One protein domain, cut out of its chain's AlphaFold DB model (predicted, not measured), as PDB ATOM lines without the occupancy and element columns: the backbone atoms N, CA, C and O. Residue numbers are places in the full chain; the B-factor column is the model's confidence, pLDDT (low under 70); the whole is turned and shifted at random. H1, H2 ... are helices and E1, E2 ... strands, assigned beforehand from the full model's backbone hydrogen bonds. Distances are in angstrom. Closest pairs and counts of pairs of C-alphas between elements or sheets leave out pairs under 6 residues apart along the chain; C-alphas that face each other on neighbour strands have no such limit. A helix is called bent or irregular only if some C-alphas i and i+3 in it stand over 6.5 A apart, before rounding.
ATOM      1  N   GLU A 205      72.456 122.446 127.673       92.19
ATOM      2  CA  GLU A 205      73.318 123.419 127.001       92.19
ATOM      3  C   GLU A 205      74.200 124.183 127.998       92.19
ATOM      4  O   GLU A 205      75.421 124.158 127.886       92.19
ATOM      5  N   THR A 206      73.618 124.759 129.051       93.81
ATOM      6  CA  THR A 206      74.351 125.459 130.114       93.81
ATOM      7  C   THR A 206      75.360 124.538 130.795       93.81
ATOM      8  O   THR A 206      76.484 124.954 131.076       93.81
ATOM      9  N   LYS A 207      75.016 123.260 131.018       94.75
ATOM     10  CA  LYS A 207      75.969 122.273 131.555       94.75
ATOM     11  C   LYS A 207      77.142 122.030 130.605       94.75
ATOM     12  O   LYS A 207      78.269 121.935 131.080       94.75
ATOM     13  N   ALA A 208      76.897 121.934 129.300       94.19
ATOM     14  CA  ALA A 208      77.957 121.761 128.309       94.19
ATOM     15  C   ALA A 208      78.875 122.994 128.249       94.19
ATOM     16  O   ALA A 208      80.093 122.857 128.368       94.19
ATOM     17  N   LEU A 209      78.301 124.200 128.188       96.56
ATOM     18  CA  LEU A 209      79.062 125.453 128.187       96.56
ATOM     19  C   LEU A 209      79.887 125.631 129.467       96.56
ATOM     20  O   LEU A 209      81.050 126.014 129.389       96.56
ATOM     21  N   ASN A 210      79.339 125.287 130.637       95.75
ATOM     22  CA  ASN A 210      80.079 125.352 131.900       95.75
ATOM     23  C   ASN A 210      81.250 124.360 131.958       95.75
ATOM     24  O   ASN A 210      82.290 124.681 132.532       95.75
ATOM     25  N   LYS A 211      81.126 123.173 131.344       96.25
ATOM     26  CA  LYS A 211      82.265 122.250 131.203       96.25
ATOM     27  C   LYS A 211      83.362 122.873 130.342       96.25
ATOM     28  O   LYS A 211      84.509 122.899 130.776       96.25
ATOM     29  N   ILE A 212      83.009 123.423 129.177       97.75
ATOM     30  CA  ILE A 212      83.958 124.096 128.272       97.75
ATOM     31  C   ILE A 212      84.638 125.277 128.982       97.75
ATOM     32  O   ILE A 212      85.860 125.404 128.940       97.75
ATOM     33  N   LEU A 213      83.869 126.094 129.706       97.62
ATOM     34  CA  LEU A 213      84.376 127.222 130.489       97.62
ATOM     35  C   LEU A 213      85.414 126.787 131.529       97.62
ATOM     36  O   LEU A 213      86.455 127.430 131.666       97.62
ATOM     37  N   ASN A 214      85.136 125.708 132.261       97.44
ATOM     38  CA  ASN A 214      86.068 125.169 133.250       97.44
ATOM     39  C   ASN A 214      87.350 124.657 132.588       97.44
ATOM     40  O   ASN A 214      88.434 124.908 133.107       97.44
ATOM     41  N   VAL A 215      87.247 124.004 131.426       97.31
ATOM     42  CA  VAL A 215      88.423 123.586 130.654       97.31
ATOM     43  C   VAL A 215      89.261 124.803 130.253       97.31
ATOM     44  O   VAL A 215      90.456 124.824 130.532       97.31
ATOM     45  N   PHE A 216      88.656 125.863 129.707       97.12
ATOM     46  CA  PHE A 216      89.401 127.078 129.360       97.12
ATOM     47  C   PHE A 216      90.105 127.713 130.565       97.12
ATOM     48  O   PHE A 216      91.286 128.034 130.477       97.12
ATOM     49  N   LYS A 217      89.419 127.846 131.706       96.56
ATOM     50  CA  LYS A 217      90.010 128.415 132.931       96.56
ATOM     51  C   LYS A 217      91.159 127.584 133.505       96.56
ATOM     52  O   LYS A 217      92.026 128.148 134.162       96.56
ATOM     53  N   ASN A 218      91.152 126.270 133.287       96.25
ATOM     54  CA  ASN A 218      92.196 125.372 133.781       96.25
ATOM     55  C   ASN A 218      93.430 125.331 132.868       96.25
ATOM     56  O   ASN A 218      94.520 125.016 133.338       96.25
ATOM     57  N   HIS A 219      93.256 125.606 131.574       95.25
ATOM     58  CA  HIS A 219      94.302 125.441 130.559       95.25
ATOM     59  C   HIS A 219      94.964 126.743 130.108       95.25
ATOM     60  O   HIS A 219      96.091 126.700 129.618       95.25
ATOM     61  N   PHE A 220      94.286 127.879 130.269       94.88
ATOM     62  CA  PHE A 220      94.762 129.189 129.826       94.88
ATOM     63  C   PHE A 220      94.889 130.153 131.001       94.88
ATOM     64  O   PHE A 220      94.072 130.136 131.927       94.88
ATOM     65  N   ASN A 221      95.882 131.046 130.952       92.19
ATOM     66  CA  ASN A 221      95.963 132.113 131.940       92.19
ATOM     67  C   ASN A 221      94.839 133.122 131.706       92.19
ATOM     68  O   ASN A 221      94.372 133.332 130.588       92.19
ATOM     69  N   LYS A 222      94.445 133.832 132.767       92.69
ATOM     70  CA  LYS A 222      93.378 134.840 132.693       92.69
ATOM     71  C   LYS A 222      93.652 135.940 131.655       92.69
ATOM     72  O   LYS A 222      92.698 136.473 131.104       92.69
ATOM     73  N   ILE A 223      94.920 136.279 131.414       92.06
ATOM     74  CA  ILE A 223      95.320 137.312 130.445       92.06
ATOM     75  C   ILE A 223      95.175 136.854 128.986       92.06
ATOM     76  O   ILE A 223      94.972 137.689 128.112       92.06
ATOM     77  N   ASP A 224      95.214 135.540 128.741       91.31
ATOM     78  CA  ASP A 224      95.106 134.941 127.403       91.31
ATOM     79  C   ASP A 224      93.637 134.718 126.992       91.31
ATOM     80  O   ASP A 224      93.327 134.386 125.846       91.31
ATOM     81  N   LEU A 225      92.713 134.877 127.943       94.88
ATOM     82  CA  LEU A 225      91.284 134.677 127.753       94.88
ATOM     83  C   LEU A 225      90.568 136.002 127.439       94.88
ATOM     84  O   LEU A 225      90.856 137.028 128.061       94.88
ATOM     85  N   PRO A 226      89.576 135.998 126.529       95.19
ATOM     86  CA  PRO A 226      88.778 137.184 126.252       95.19
ATOM     87  C   PRO A 226      87.893 137.554 127.449       95.19
ATOM     88  O   PRO A 226      87.532 136.710 128.271       95.19
ATOM     89  N   SER A 227      87.462 138.816 127.502       94.31
ATOM     90  CA  SER A 227      86.485 139.279 128.496       94.31
ATOM     91  C   SER A 227      85.122 138.588 128.347       94.31
ATOM     92  O   SER A 227      84.474 138.283 129.347       94.31
ATOM     93  N   ASP A 228      84.705 138.292 127.113       95.56
ATOM     94  CA  ASP A 228      83.465 137.578 126.792       95.56
ATOM     95  C   ASP A 228      83.696 136.058 126.692       95.56
ATOM     96  O   ASP A 228      83.756 135.459 125.613       95.56
ATOM     97  N   LEU A 229      83.849 135.427 127.857       96.25
ATOM     98  CA  LEU A 229      84.038 133.978 127.963       96.25
ATOM     99  C   LEU A 229      82.815 133.173 127.515       96.25
ATOM    100  O   LEU A 229      82.974 132.047 127.046       96.25
ATOM    101  N   VAL A 230      81.606 133.725 127.652       95.12
ATOM    102  CA  VAL A 230      80.375 133.033 127.246       95.12
ATOM    103  C   VAL A 230      80.377 132.851 125.734       95.12
ATOM    104  O   VAL A 230      80.203 131.729 125.263       95.12
ATOM    105  N   ARG A 231      80.673 133.912 124.972       96.50
ATOM    106  CA  ARG A 231      80.770 133.824 123.512       96.50
ATOM    107  C   ARG A 231      81.880 132.882 123.056       96.50
ATOM    108  O   ARG A 231      81.654 132.114 122.125       96.50
ATOM    109  N   LEU A 232      83.041 132.893 123.720       97.31
ATOM    110  CA  LEU A 232      84.102 131.916 123.451       97.31
ATOM    111  C   LEU A 232      83.580 130.480 123.621       97.31
ATOM    112  O   LEU A 232      83.695 129.680 122.697       97.31
ATOM    113  N   CYS A 233      82.953 130.169 124.759       97.69
ATOM    114  CA  CYS A 233      82.434 128.829 125.036       97.69
ATOM    115  C   CYS A 233      81.339 128.409 124.046       97.69
ATOM    116  O   CYS A 233      81.350 127.268 123.592       97.69
ATOM    117  N   SER A 234      80.428 129.315 123.678       96.62
ATOM    118  CA  SER A 234      79.377 129.039 122.691       96.62
ATOM    119  C   SER A 234      79.959 128.752 121.308       96.62
ATOM    120  O   SER A 234      79.591 127.757 120.685       96.62
ATOM    121  N   ASN A 235      80.919 129.562 120.852       96.44
ATOM    122  CA  ASN A 235      81.602 129.340 119.576       96.44
ATOM    123  C   ASN A 235      82.356 128.004 119.574       96.44
ATOM    124  O   ASN A 235      82.284 127.252 118.603       96.44
ATOM    125  N   THR A 236      83.045 127.679 120.669       96.94
ATOM    126  CA  THR A 236      83.726 126.391 120.829       96.94
ATOM    127  C   THR A 236      82.736 125.232 120.857       96.94
ATOM    128  O   THR A 236      82.984 124.226 120.207       96.94
ATOM    129  N   SER A 237      81.591 125.356 121.531       96.38
ATOM    130  CA  SER A 237      80.571 124.300 121.548       96.38
ATOM    131  C   SER A 237      80.008 124.020 120.156       96.38
ATOM    132  O   SER A 237      79.814 122.858 119.808       96.38
ATOM    133  N   LEU A 238      79.759 125.061 119.354       95.31
ATOM    134  CA  LEU A 238      79.322 124.902 117.965       95.31
ATOM    135  C   LEU A 238      80.387 124.193 117.122       95.31
ATOM    136  O   LEU A 238      80.060 123.292 116.355       95.31
ATOM    137  N   LEU A 239      81.655 124.570 117.305       95.38
ATOM    138  CA  LEU A 239      82.777 123.937 116.622       95.38
ATOM    139  C   LEU A 239      82.900 122.454 116.996       95.38
ATOM    140  O   LEU A 239      82.971 121.608 116.115       95.38
ATOM    141  N   LEU A 240      82.866 122.125 118.287       95.00
ATOM    142  CA  LEU A 240      82.931 120.739 118.752       95.00
ATOM    143  C   LEU A 240      81.779 119.903 118.181       95.00
ATOM    144  O   LEU A 240      82.021 118.820 117.654       95.00
ATOM    145  N   ASN A 241      80.554 120.436 118.185       93.38
ATOM    146  CA  ASN A 241      79.395 119.759 117.603       93.38
ATOM    147  C   ASN A 241      79.547 119.518 116.093       93.38
ATOM    148  O   ASN A 241      79.193 118.441 115.624       93.38
ATOM    149  N   GLN A 242      80.100 120.477 115.339       92.25
ATOM    150  CA  GLN A 242      80.331 120.344 113.893       92.25
ATOM    151  C   GLN A 242      81.262 119.174 113.547       92.25
ATOM    152  O   GLN A 242      81.082 118.539 112.512       92.25
ATOM    153  N   PHE A 243      82.239 118.890 114.408       92.81
ATOM    154  CA  PHE A 243      83.175 117.773 114.250       92.81
ATOM    155  C   PHE A 243      82.790 116.558 115.115       92.81
ATOM    156  O   PHE A 243      83.555 115.603 115.249       92.81
ATOM    157  N   GLU A 244      81.583 116.572 115.691       92.31
ATOM    158  CA  GLU A 244      81.027 115.563 116.600       92.31
ATOM    159  C   GLU A 244      81.985 115.168 117.744       92.31
ATOM    160  O   GLU A 244      82.052 114.015 118.177       92.31
ATOM    161  N   VAL A 245      82.745 116.145 118.236       93.12
ATOM    162  CA  VAL A 245      83.576 116.024 119.430       93.12
ATOM    163  C   VAL A 245      82.706 116.347 120.637       93.12
ATOM    164  O   VAL A 245      82.058 117.391 120.692       93.12
ATOM    165  N   LYS A 246      82.677 115.458 121.629       92.75
ATOM    166  CA  LYS A 246      81.906 115.700 122.853       92.75
ATOM    167  C   LYS A 246      82.649 116.669 123.764       92.75
ATOM    168  O   LYS A 246      83.873 116.636 123.874       92.75
ATOM    169  N   GLU A 247      81.915 117.490 124.508       92.56
ATOM    170  CA  GLU A 247      82.507 118.529 125.354       92.56
ATOM    171  C   GLU A 247      83.393 117.967 126.480       92.56
ATOM    172  O   GLU A 247      84.314 118.633 126.948       92.56
ATOM    173  N   ASN A 248      83.152 116.721 126.902       92.06
ATOM    174  CA  ASN A 248      83.978 116.025 127.890       92.06
ATOM    175  C   ASN A 248      85.343 115.574 127.342       92.06
ATOM    176  O   ASN A 248      86.221 115.246 128.134       92.06
ATOM    177  N   GLN A 249      85.528 115.555 126.022       92.94
ATOM    178  CA  GLN A 249      86.799 115.198 125.393       92.94
ATOM    179  C   GLN A 249      87.750 116.397 125.301       92.94
ATOM    180  O   GLN A 249      88.956 116.191 125.219       92.94
ATOM    181  N   LEU A 250      87.239 117.634 125.393       94.94
ATOM    182  CA  LEU A 250      88.018 118.863 125.200       94.94
ATOM    183  C   LEU A 250      89.229 118.985 126.143       94.94
ATOM    184  O   LEU A 250      90.277 119.476 125.739       94.94
ATOM    185  N   ASP A 251      89.116 118.531 127.393       95.12
ATOM    186  CA  ASP A 251      90.241 118.565 128.340       95.12
ATOM    187  C   ASP A 251      91.399 117.664 127.886       95.12
ATOM    188  O   ASP A 251      92.549 118.100 127.821       95.12
ATOM    189  N   ALA A 252      91.090 116.414 127.529       92.56
ATOM    190  CA  ALA A 252      92.076 115.467 127.012       92.56
ATOM    191  C   ALA A 252      92.681 115.970 125.696       92.56
ATOM    192  O   ALA A 252      93.886 115.868 125.478       92.56
ATOM    193  N   PHE A 253      91.837 116.587 124.872       89.88
ATOM    194  CA  PHE A 253      92.196 117.188 123.604       89.88
ATOM    195  C   PHE A 253      93.302 118.235 123.741       89.88
ATOM    196  O   PHE A 253      94.363 118.120 123.127       89.88
ATOM    197  N   LEU A 254      93.083 119.225 124.613       93.94
ATOM    198  CA  LEU A 254      94.044 120.296 124.857       93.94
ATOM    199  C   LEU A 254      95.327 119.776 125.510       93.94
ATOM    200  O   LEU A 254      96.409 120.263 125.181       93.94
ATOM    201  N   LYS A 255      95.250 118.767 126.390       94.19
ATOM    202  CA  LYS A 255      96.443 118.124 126.976       94.19
ATOM    203  C   LYS A 255      97.310 117.448 125.918       94.19
ATOM    204  O   LYS A 255      98.534 117.602 125.956       94.19
ATOM    205  N   ALA A 256      96.690 116.724 124.988       93.12
ATOM    206  CA  ALA A 256      97.391 116.061 123.898       93.12
ATOM    207  C   ALA A 256      98.086 117.084 122.986       93.12
ATOM    208  O   ALA A 256      99.300 116.997 122.802       93.12
ATOM    209  N   GLU A 257      97.375 118.121 122.529       92.31
ATOM    210  CA  GLU A 257      97.988 119.146 121.670       92.31
ATOM    211  C   GLU A 257      99.072 119.948 122.391       92.31
ATOM    212  O   GLU A 257     100.112 120.260 121.813       92.31
ATOM    213  N   THR A 258      98.884 120.241 123.680       92.31
ATOM    214  CA  THR A 258      99.901 120.944 124.477       92.31
ATOM    215  C   THR A 258     101.168 120.107 124.618       92.31
ATOM    216  O   THR A 258     102.268 120.650 124.529       92.31
ATOM    217  N   SER A 259     101.029 118.789 124.775       92.06
ATOM    218  CA  SER A 259     102.168 117.862 124.810       92.06
ATOM    219  C   SER A 259     102.853 117.740 123.447       92.06
ATOM    220  O   SER A 259     104.069 117.598 123.388       92.06
ATOM    221  N   ALA A 260     102.096 117.868 122.355       89.31
ATOM    222  CA  ALA A 260     102.613 117.894 120.988       89.31
ATOM    223  C   ALA A 260     103.208 119.257 120.569       89.31
ATOM    224  O   ALA A 260     103.591 119.429 119.413       89.31
ATOM    225  N   GLY A 261     103.268 120.237 121.481       87.62
ATOM    226  CA  GLY A 261     103.797 121.579 121.214       87.62
ATOM    227  C   GLY A 261     102.861 122.497 120.419       87.62
ATOM    228  O   GLY A 261     103.255 123.610 120.085       87.62
ATOM    229  N   ARG A 262     101.622 122.062 120.151       88.44
ATOM    230  CA  ARG A 262     100.607 122.787 119.363       88.44
ATOM    231  C   ARG A 262      99.365 123.188 120.175       88.44
ATOM    232  O   ARG A 262      98.283 123.381 119.631       88.44
ATOM    233  N   GLY A 263      99.495 123.240 121.499       86.00
ATOM    234  CA  GLY A 263      98.383 123.500 122.415       86.00
ATOM    235  C   GLY A 263      98.469 124.853 123.111       86.00
ATOM    236  O   GLY A 263      98.824 125.867 122.522       86.00
ATOM    237  N   THR A 264      98.158 124.876 124.405       87.88
ATOM    238  CA  THR A 264      97.853 126.106 125.162       87.88
ATOM    239  C   THR A 264      99.043 127.045 125.365       87.88
ATOM    240  O   THR A 264      98.863 128.179 125.792       87.88
ATOM    241  N   LYS A 265     100.260 126.586 125.048       85.94
ATOM    242  CA  LYS A 265     101.501 127.369 125.129       85.94
ATOM    243  C   LYS A 265     101.840 128.121 123.838       85.94
ATOM    244  O   LYS A 265     102.836 128.839 123.817       85.94
ATOM    245  N   MET A 266     101.076 127.930 122.761       86.06
ATOM    246  CA  MET A 266     101.319 128.638 121.505       86.06
ATOM    247  C   MET A 266     101.026 130.128 121.658       86.06
ATOM    248  O   MET A 266      99.963 130.519 122.130       86.06
ATOM    249  N   LEU A 267     101.968 130.955 121.210       83.62
ATOM    250  CA  LEU A 267     101.783 132.398 121.108       83.62
ATOM    251  C   LEU A 267     101.232 132.747 119.721       83.62
ATOM    252  O   LEU A 267     101.569 132.097 118.734       83.62
ATOM    253  N   GLY A 268     100.392 133.779 119.647       86.69
ATOM    254  CA  GLY A 268      99.832 134.275 118.382       86.69
ATOM    255  C   GLY A 268      98.537 133.595 117.926       86.69
ATOM    256  O   GLY A 268      97.916 134.076 116.983       86.69
ATOM    257  N   LEU A 269      98.079 132.543 118.614       92.44
ATOM    258  CA  LEU A 269      96.761 131.944 118.393       92.44
ATOM    259  C   LEU A 269      95.832 132.225 119.573       92.44
ATOM    260  O   LEU A 269      96.220 132.124 120.735       92.44
ATOM    261  N   SER A 270      94.574 132.537 119.272       94.38
ATOM    262  CA  SER A 270      93.532 132.628 120.294       94.38
ATOM    263  C   SER A 270      93.169 131.243 120.857       94.38
ATOM    264  O   SER A 270      93.313 130.234 120.158       94.38
ATOM    265  N   PRO A 271      92.588 131.166 122.071       95.44
ATOM    266  CA  PRO A 271      92.107 129.903 122.638       95.44
ATOM    267  C   PRO A 271      91.153 129.133 121.712       95.44
ATOM    268  O   PRO A 271      91.216 127.909 121.639       95.44
ATOM    269  N   TYR A 272      90.300 129.839 120.960       96.12
ATOM    270  CA  TYR A 272      89.421 129.222 119.963       96.12
ATOM    271  C   TYR A 272      90.213 128.577 118.816       96.12
ATOM    272  O   TYR A 272      89.935 127.443 118.435       96.12
ATOM    273  N   GLN A 273      91.220 129.278 118.286       95.25
ATOM    274  CA  GLN A 273      92.063 128.772 117.200       95.25
ATOM    275  C   GLN A 273      92.923 127.588 117.633       95.25
ATOM    276  O   GLN A 273      93.134 126.690 116.830       95.25
ATOM    277  N   ILE A 274      93.371 127.543 118.889       95.50
ATOM    278  CA  ILE A 274      94.090 126.382 119.436       95.50
ATOM    279  C   ILE A 274      93.179 125.147 119.463       95.50
ATOM    280  O   ILE A 274      93.605 124.060 119.079       95.50
ATOM    281  N   VAL A 275      91.905 125.305 119.845       95.69
ATOM    282  CA  VAL A 275      90.932 124.202 119.765       95.69
ATOM    283  C   VAL A 275      90.705 123.777 118.312       95.69
ATOM    284  O   VAL A 275      90.719 122.583 118.023       95.69
ATOM    285  N   LEU A 276      90.535 124.732 117.395       95.00
ATOM    286  CA  LEU A 276      90.368 124.452 115.966       95.00
ATOM    287  C   LEU A 276      91.577 123.718 115.374       95.00
ATOM    288  O   LEU A 276      91.400 122.727 114.669       95.00
ATOM    289  N   LEU A 277      92.792 124.167 115.700       93.44
ATOM    290  CA  LEU A 277      94.034 123.525 115.285       93.44
ATOM    291  C   LEU A 277      94.068 122.078 115.764       93.44
ATOM    292  O   LEU A 277      94.296 121.178 114.965       93.44
ATOM    293  N   GLY A 278      93.773 121.840 117.042       92.38
ATOM    294  CA  GLY A 278      93.719 120.479 117.549       92.38
ATOM    295  C   GLY A 278      92.696 119.619 116.802       92.38
ATOM    296  O   GLY A 278      92.995 118.468 116.504       92.38
ATOM    297  N   ILE A 279      91.517 120.162 116.446       92.25
ATOM    298  CA  ILE A 279      90.486 119.449 115.655       92.25
ATOM    299  C   ILE A 279      91.047 119.017 114.310       92.25
ATOM    300  O   ILE A 279      90.802 117.889 113.893       92.25
ATOM    301  N   PHE A 280      91.853 119.860 113.671       91.44
ATOM    302  CA  PHE A 280      92.451 119.510 112.389       91.44
ATOM    303  C   PHE A 280      93.428 118.337 112.497       91.44
ATOM    304  O   PHE A 280      93.508 117.543 111.569       91.44
ATOM    305  N   TYR A 281      94.121 118.193 113.629       90.88
ATOM    306  CA  TYR A 281      95.069 117.097 113.848       90.88
ATOM    307  C   TYR A 281      94.430 115.821 114.407       90.88
ATOM    308  O   TYR A 281      94.833 114.725 114.039       90.88
ATOM    309  N   GLN A 282      93.462 115.930 115.315       89.69
ATOM    310  CA  GLN A 282      92.876 114.763 115.990       89.69
ATOM    311  C   GLN A 282      91.591 114.253 115.327       89.69
ATOM    312  O   GLN A 282      91.112 113.173 115.668       89.69
ATOM    313  N   CYS A 283      90.993 115.023 114.418       91.12
ATOM    314  CA  CYS A 283      89.778 114.657 113.688       91.12
ATOM    315  C   CYS A 283      89.983 114.807 112.171       91.12
ATOM    316  O   CYS A 283      89.104 115.317 111.474       91.12
ATOM    317  N   GLU A 284      91.143 114.367 111.677       88.19
ATOM    318  CA  GLU A 284      91.576 114.539 110.286       88.19
ATOM    319  C   GLU A 284      90.559 113.986 109.276       88.19
ATOM    320  O   GLU A 284      90.156 114.713 108.374       88.19
ATOM    321  N   ASP A 285      90.027 112.777 109.485       88.69
ATOM    322  CA  ASP A 285      89.023 112.172 108.589       88.69
ATOM    323  C   ASP A 285      87.784 113.064 108.402       88.69
ATOM    324  O   ASP A 285      87.271 113.252 107.296       88.69
ATOM    325  N   LYS A 286      87.310 113.669 109.497       89.44
ATOM    326  CA  LYS A 286      86.149 114.566 109.467       89.44
ATOM    327  C   LYS A 286      86.491 115.883 108.797       89.44
ATOM    328  O   LYS A 286      85.676 116.403 108.038       89.44
ATOM    329  N   LEU A 287      87.685 116.413 109.049       89.69
ATOM    330  CA  LEU A 287      88.168 117.587 108.339       89.69
ATOM    331  C   LEU A 287      88.225 117.319 106.832       89.69
ATOM    332  O   LEU A 287      87.671 118.109 106.078       89.69
ATOM    333  N   LEU A 288      88.802 116.200 106.396       89.56
ATOM    334  CA  LEU A 288      88.866 115.829 104.982       89.56
ATOM    335  C   LEU A 288      87.469 115.731 104.359       89.56
ATOM    336  O   LEU A 288      87.248 116.323 103.308       89.56
ATOM    337  N   SER A 289      86.496 115.117 105.042       89.88
ATOM    338  CA  SER A 289      85.103 115.066 104.560       89.88
ATOM    339  C   SER A 289      84.476 116.458 104.374       89.88
ATOM    340  O   SER A 289      83.716 116.695 103.434       89.88
ATOM    341  N   VAL A 290      84.830 117.419 105.234       88.69
ATOM    342  CA  VAL A 290      84.396 118.816 105.107       88.69
ATOM    343  C   VAL A 290      85.094 119.487 103.925       88.69
ATOM    344  O   VAL A 290      84.442 120.149 103.118       88.69
ATOM    345  N   LEU A 291      86.413 119.317 103.809       88.19
ATOM    346  CA  LEU A 291      87.219 119.925 102.750       88.19
ATOM    347  C   LEU A 291      86.827 119.393 101.362       88.19
ATOM    348  O   LEU A 291      86.779 120.160 100.404       88.19
ATOM    349  N   MET A 292      86.478 118.108 101.267       88.25
ATOM    350  CA  MET A 292      85.993 117.450 100.050       88.25
ATOM    351  C   MET A 292      84.520 117.764  99.733       88.25
ATOM    352  O   MET A 292      84.019 117.368  98.682       88.25
ATOM    353  N   GLY A 293      83.818 118.492 100.610       84.88
ATOM    354  CA  GLY A 293      82.422 118.888 100.417       84.88
ATOM    355  C   GLY A 293      81.394 117.784 100.686       84.88
ATOM    356  O   GLY A 293      80.214 117.977 100.394       84.88
ATOM    357  N   GLU A 294      81.812 116.654 101.258       88.19
ATOM    358  CA  GLU A 294      80.930 115.546 101.649       88.19
ATOM    359  C   GLU A 294      80.067 115.923 102.860       88.19
ATOM    360  O   GLU A 294      78.896 115.549 102.949       88.19
ATOM    361  N   VAL A 295      80.629 116.723 103.773       87.38
ATOM    362  CA  VAL A 295      79.934 117.256 104.947       87.38
ATOM    363  C   VAL A 295      79.821 118.770 104.843       87.38
ATOM    364  O   VAL A 295      80.810 119.500 104.811       87.38
ATOM    365  N   LYS A 296      78.583 119.272 104.851       88.19
ATOM    366  CA  LYS A 296      78.325 120.713 104.838       88.19
ATOM    367  C   LYS A 296      78.547 121.317 106.224       88.19
ATOM    368  O   LYS A 296      77.968 120.868 107.214       88.19
ATOM    369  N   LEU A 297      79.320 122.399 106.279       89.69
ATOM    370  CA  LEU A 297      79.479 123.187 107.494       89.69
ATOM    371  C   LEU A 297      78.186 123.939 107.845       89.69
ATOM    372  O   LEU A 297      77.627 124.676 107.028       89.69
ATOM    373  N   SER A 298      77.731 123.778 109.088       89.88
ATOM    374  CA  SER A 298      76.632 124.551 109.684       89.88
ATOM    375  C   SER A 298      77.087 125.916 110.216       89.88
ATOM    376  O   SER A 298      76.271 126.818 110.406       89.88
ATOM    377  N   ILE A 299      78.397 126.081 110.414       91.81
ATOM    378  CA  ILE A 299      79.044 127.304 110.886       91.81
ATOM    379  C   ILE A 299      80.103 127.775 109.896       91.81
ATOM    380  O   ILE A 299      80.664 126.980 109.150       91.81
ATOM    381  N   LYS A 300      80.418 129.070 109.913       92.62
ATOM    382  CA  LYS A 300      81.576 129.577 109.176       92.62
ATOM    383  C   LYS A 300      82.830 129.451 110.032       92.62
ATOM    384  O   LYS A 300      82.831 129.911 111.172       92.62
ATOM    385  N   ILE A 301      83.880 128.861 109.478       93.56
ATOM    386  CA  ILE A 301      85.184 128.717 110.127       93.56
ATOM    387  C   ILE A 301      86.134 129.731 109.505       93.56
ATOM    388  O   ILE A 301      86.326 129.748 108.291       93.56
ATOM    389  N   VAL A 302      86.718 130.587 110.341       93.94
ATOM    390  CA  VAL A 302      87.722 131.562 109.909       93.94
ATOM    391  C   VAL A 302      89.108 130.996 110.186       93.94
ATOM    392  O   VAL A 302      89.420 130.649 111.325       93.94
ATOM    393  N   ILE A 303      89.936 130.930 109.149       93.62
ATOM    394  CA  ILE A 303      91.327 130.494 109.225       93.62
ATOM    395  C   ILE A 303      92.202 131.720 108.990       93.62
ATOM    396  O   ILE A 303      92.187 132.296 107.903       93.62
ATOM    397  N   THR A 304      92.929 132.149 110.021       94.19
ATOM    398  CA  THR A 304      93.858 133.282 109.909       94.19
ATOM    399  C   THR A 304      95.202 132.835 109.355       94.19
ATOM    400  O   THR A 304      95.545 131.650 109.407       94.19
ATOM    401  N   ARG A 305      95.985 133.794 108.865       91.75
ATOM    402  CA  ARG A 305      97.350 133.567 108.397       91.75
ATOM    403  C   ARG A 305      98.223 132.860 109.434       91.75
ATOM    404  O   ARG A 305      98.904 131.904 109.088       91.75
ATOM    405  N   GLU A 306      98.152 133.271 110.698       92.69
ATOM    406  CA  GLU A 306      98.917 132.653 111.786       92.69
ATOM    407  C   GLU A 306      98.513 131.192 111.979       92.69
ATOM    408  O   GLU A 306      99.364 130.339 112.193       92.69
ATOM    409  N   LEU A 307      97.216 130.882 111.865       92.88
ATOM    410  CA  LEU A 307      96.737 129.508 111.968       92.88
ATOM    411  C   LEU A 307      97.227 128.649 110.792       92.88
ATOM    412  O   LEU A 307      97.628 127.508 111.016       92.88
ATOM    413  N   LEU A 308      97.247 129.186 109.564       92.06
ATOM    414  CA  LEU A 308      97.749 128.475 108.376       92.06
ATOM    415  C   LEU A 308      99.193 127.995 108.531       92.06
ATOM    416  O   LEU A 308      99.539 126.950 107.984       92.06
ATOM    417  N   ASP A 309     100.025 128.729 109.267       90.50
ATOM    418  CA  ASP A 309     101.430 128.371 109.466       90.50
ATOM    419  C   ASP A 309     101.627 127.132 110.353       90.50
ATOM    420  O   ASP A 309     102.687 126.510 110.303       90.50
ATOM    421  N   PHE A 310     100.596 126.719 111.096       90.62
ATOM    422  CA  PHE A 310     100.628 125.531 111.955       90.62
ATOM    423  C   PHE A 310      99.810 124.348 111.423       90.62
ATOM    424  O   PHE A 310      99.876 123.248 111.980       90.62
ATOM    425  N   ILE A 311      99.038 124.550 110.354       91.06
ATOM    426  CA  ILE A 311      98.288 123.486 109.679       91.06
ATOM    427  C   ILE A 311      99.249 122.633 108.840       91.06
ATOM    428  O   ILE A 311     100.233 123.135 108.295       91.06
ATOM    429  N   GLN A 312      98.959 121.333 108.722       90.06
ATOM    430  CA  GLN A 312      99.744 120.406 107.906       90.06
ATOM    431  C   GLN A 312      99.883 120.915 106.452       90.06
ATOM    432  O   GLN A 312      98.893 121.400 105.897       90.06
ATOM    433  N   PRO A 313     101.062 120.796 105.804       91.50
ATOM    434  CA  PRO A 313     101.318 121.398 104.491       91.50
ATOM    435  C   PRO A 313     100.310 121.019 103.400       91.50
ATOM    436  O   PRO A 313      99.876 121.891 102.647       91.50
ATOM    437  N   ASP A 314      99.898 119.752 103.347       90.31
ATOM    438  CA  ASP A 314      98.968 119.259 102.325       90.31
ATOM    439  C   ASP A 314      97.561 119.842 102.520       90.31
ATOM    440  O   ASP A 314      96.951 120.344 101.574       90.31
ATOM    441  N   ILE A 315      97.088 119.888 103.770       90.25
ATOM    442  CA  ILE A 315      95.811 120.506 104.147       90.25
ATOM    443  C   ILE A 315      95.850 122.019 103.896       90.25
ATOM    444  O   ILE A 315      94.915 122.582 103.327       90.25
ATOM    445  N   ARG A 316      96.942 122.688 104.287       92.06
ATOM    446  CA  ARG A 316      97.154 124.124 104.056       92.06
ATOM    447  C   ARG A 316      97.055 124.443 102.568       92.06
ATOM    448  O   ARG A 316      96.344 125.372 102.194       92.06
ATOM    449  N   LYS A 317      97.762 123.680 101.732       91.81
ATOM    450  CA  LYS A 317      97.738 123.850 100.280       91.81
ATOM    451  C   LYS A 317      96.327 123.651  99.732       91.81
ATOM    452  O   LYS A 317      95.847 124.500  98.993       91.81
ATOM    453  N   PHE A 318      95.629 122.599 100.162       91.12
ATOM    454  CA  PHE A 318      94.255 122.345  99.734       91.12
ATOM    455  C   PHE A 318      93.308 123.509 100.070       91.12
ATOM    456  O   PHE A 318      92.540 123.935  99.209       91.12
ATOM    457  N   ILE A 319      93.382 124.048 101.292       91.19
ATOM    458  CA  ILE A 319      92.559 125.181 101.746       91.19
ATOM    459  C   ILE A 319      92.851 126.462 100.950       91.19
ATOM    460  O   ILE A 319      91.940 127.250 100.718       91.19
ATOM    461  N   LEU A 320      94.106 126.689 100.550       91.25
ATOM    462  CA  LEU A 320      94.500 127.869  99.772       91.25
ATOM    463  C   LEU A 320      94.131 127.750  98.288       91.25
ATOM    464  O   LEU A 320      93.745 128.746  97.679       91.25
ATOM    465  N   ASP A 321      94.229 126.546  97.723       92.00
ATOM    466  CA  ASP A 321      93.980 126.295  96.300       92.00
ATOM    467  C   ASP A 321      92.476 126.164  95.980       92.00
ATOM    468  O   ASP A 321      92.077 126.307  94.823       92.00
ATOM    469  N   ASN A 322      91.624 125.908  96.984       88.56
ATOM    470  CA  ASN A 322      90.195 125.637  96.798       88.56
ATOM    471  C   ASN A 322      89.296 126.606  97.576       88.56
ATOM    472  O   ASN A 322      89.501 126.885  98.754       88.56
ATOM    473  N   SER A 323      88.211 127.053  96.937       86.44
ATOM    474  CA  SER A 323      87.138 127.785  97.619       86.44
ATOM    475  C   SER A 323      86.186 126.800  98.294       86.44
ATOM    476  O   SER A 323      85.364 126.166  97.631       86.44
ATOM    477  N   ILE A 324      86.311 126.656  99.614       88.25
ATOM    478  CA  ILE A 324      85.551 125.672 100.394       88.25
ATOM    479  C   ILE A 324      84.350 126.363 101.053       88.25
ATOM    480  O   ILE A 324      84.536 127.257 101.888       88.25
ATOM    481  N   PRO A 325      83.102 125.979 100.725       86.69
ATOM    482  CA  PRO A 325      81.921 126.609 101.298       86.69
ATOM    483  C   PRO A 325      81.906 126.550 102.831       86.69
ATOM    484  O   PRO A 325      81.898 125.480 103.430       86.69
ATOM    485  N   GLY A 326      81.852 127.720 103.473       87.12
ATOM    486  CA  GLY A 326      81.844 127.831 104.936       87.12
ATOM    487  C   GLY A 326      83.226 127.999 105.568       87.12
ATOM    488  O   GLY A 326      83.286 128.309 106.753       87.12
ATOM    489  N   ILE A 327      84.317 127.904 104.806       91.62
ATOM    490  CA  ILE A 327      85.656 128.285 105.270       91.62
ATOM    491  C   ILE A 327      86.003 129.664 104.707       91.62
ATOM    492  O   ILE A 327      85.849 129.927 103.518       91.62
ATOM    493  N   ILE A 328      86.446 130.568 105.579       92.56
ATOM    494  CA  ILE A 328      86.935 131.899 105.212       92.56
ATOM    495  C   ILE A 328      88.410 131.956 105.567       92.56
ATOM    496  O   ILE A 328      88.769 131.861 106.740       92.56
ATOM    497  N   VAL A 329      89.255 132.145 104.561       91.44
ATOM    498  CA  VAL A 329      90.692 132.313 104.758       91.44
ATOM    499  C   VAL A 329      91.016 133.802 104.792       91.44
ATOM    500  O   VAL A 329      90.681 134.539 103.866       91.44
ATOM    501  N   LEU A 330      91.655 134.243 105.872       89.25
ATOM    502  CA  LEU A 330      92.243 135.575 105.996       89.25
ATOM    503  C   LEU A 330      93.747 135.426 105.745       89.25
ATOM    504  O   LEU A 330      94.502 135.175 106.685       89.25
TER     505      LEU A 330
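AT A GLANCE: This is residues 205 to 330 of the 331 residues of the protein "RelA_SpoT domain-containing protein" of Bacteroides sp. 4_1_36 (UniProt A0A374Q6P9). Two pairs of nearly parallel helices, H1 with H3 and H2 with H4, cross each other to make one end of a rounded model, and a small sheet of two strands, E1 and E2, lies toward the other end with the short helices H5, H6 and H7. H4 lies in the middle, between H2 and H3 and the sheet end. The printed part has 126 residues, with seven named helices and two named strands in the order H1 H2 H3 H4 H5 E1 H6 H7 E2. The two strands are parallel, and the class is mostly helix. The whole is compact, with a radius of gyration of the C-alphas of 14.0 A and spans of 37 by 30 by 24 A.

IN THESE COORDINATES: H1, residues 205 to 219, begins with C-alpha 205 at (73.318, 123.419, 127.001) and is 21.4 A long. H2, residues 229 to 242, is 19.9 A long. H3, residues 247 to 259, is 19.7 A long; it is irregular, but only just, with C-alphas 248 and 251 6.8 A apart. H4, residues 271 to 282, begins with C-alpha 271 at (92.107, 129.903, 122.638) and is 16.6 A long. H5, residues 284 to 291, comes before E1, residues 301 to 304. H6, residues 305 to 308, and H7, residues 313 to 321, come next. E2, residues 327 to 330, ends with C-alpha 330 at (92.243, 135.575, 105.996).

HOW THE PARTS SIT: H1 touches H2 with residues 208 to 213 alone, at 72 degrees, only just about perpendicular; their closest C-alphas, of Leu 209 and Cys 233, are 5.7 A apart. H1 touches H3 at a shallow tilt of 18 degrees, the same way, closest at the C-alphas of Val 215 and Asp 251, 5.8 A. H2 touches H4 at a shallow tilt of 18 degrees, the same way, closest at the C-alphas of Thr 236 and Tyr 272, 6.4 A. H3 touches H4 about perpendicular, at 84 degrees, closest at the C-alphas of Glu 257 and Gly 278, 6.1 A. H4 and E1 are near each other. H5 and H7 are close but not clearly touching, with the C-alphas of Leu 291 and Ile 319 closest, 7.6 A. E1, H6, H7 and E2 form a strand-helix-strand unit, two parallel neighbour strands with helices between, whose crossover is right-handed; N 303 and O 328 are within hydrogen-bond range at 2.8 A. Every O i to N i+4 pair is within hydrogen-bond range in H1, H2, H4, H5 and H7, and 7 of 9 in H3; H6 is too short for such a pair.

THE WHOLE: The two C-alphas farthest apart, of Lys 207 and Asp 321, are 39.8 A apart. The printed part has no cut. The link from H3 to H4, 11 residues, is long. The mean pLDDT of the printed part is 92.3, and no printed residue is under 70.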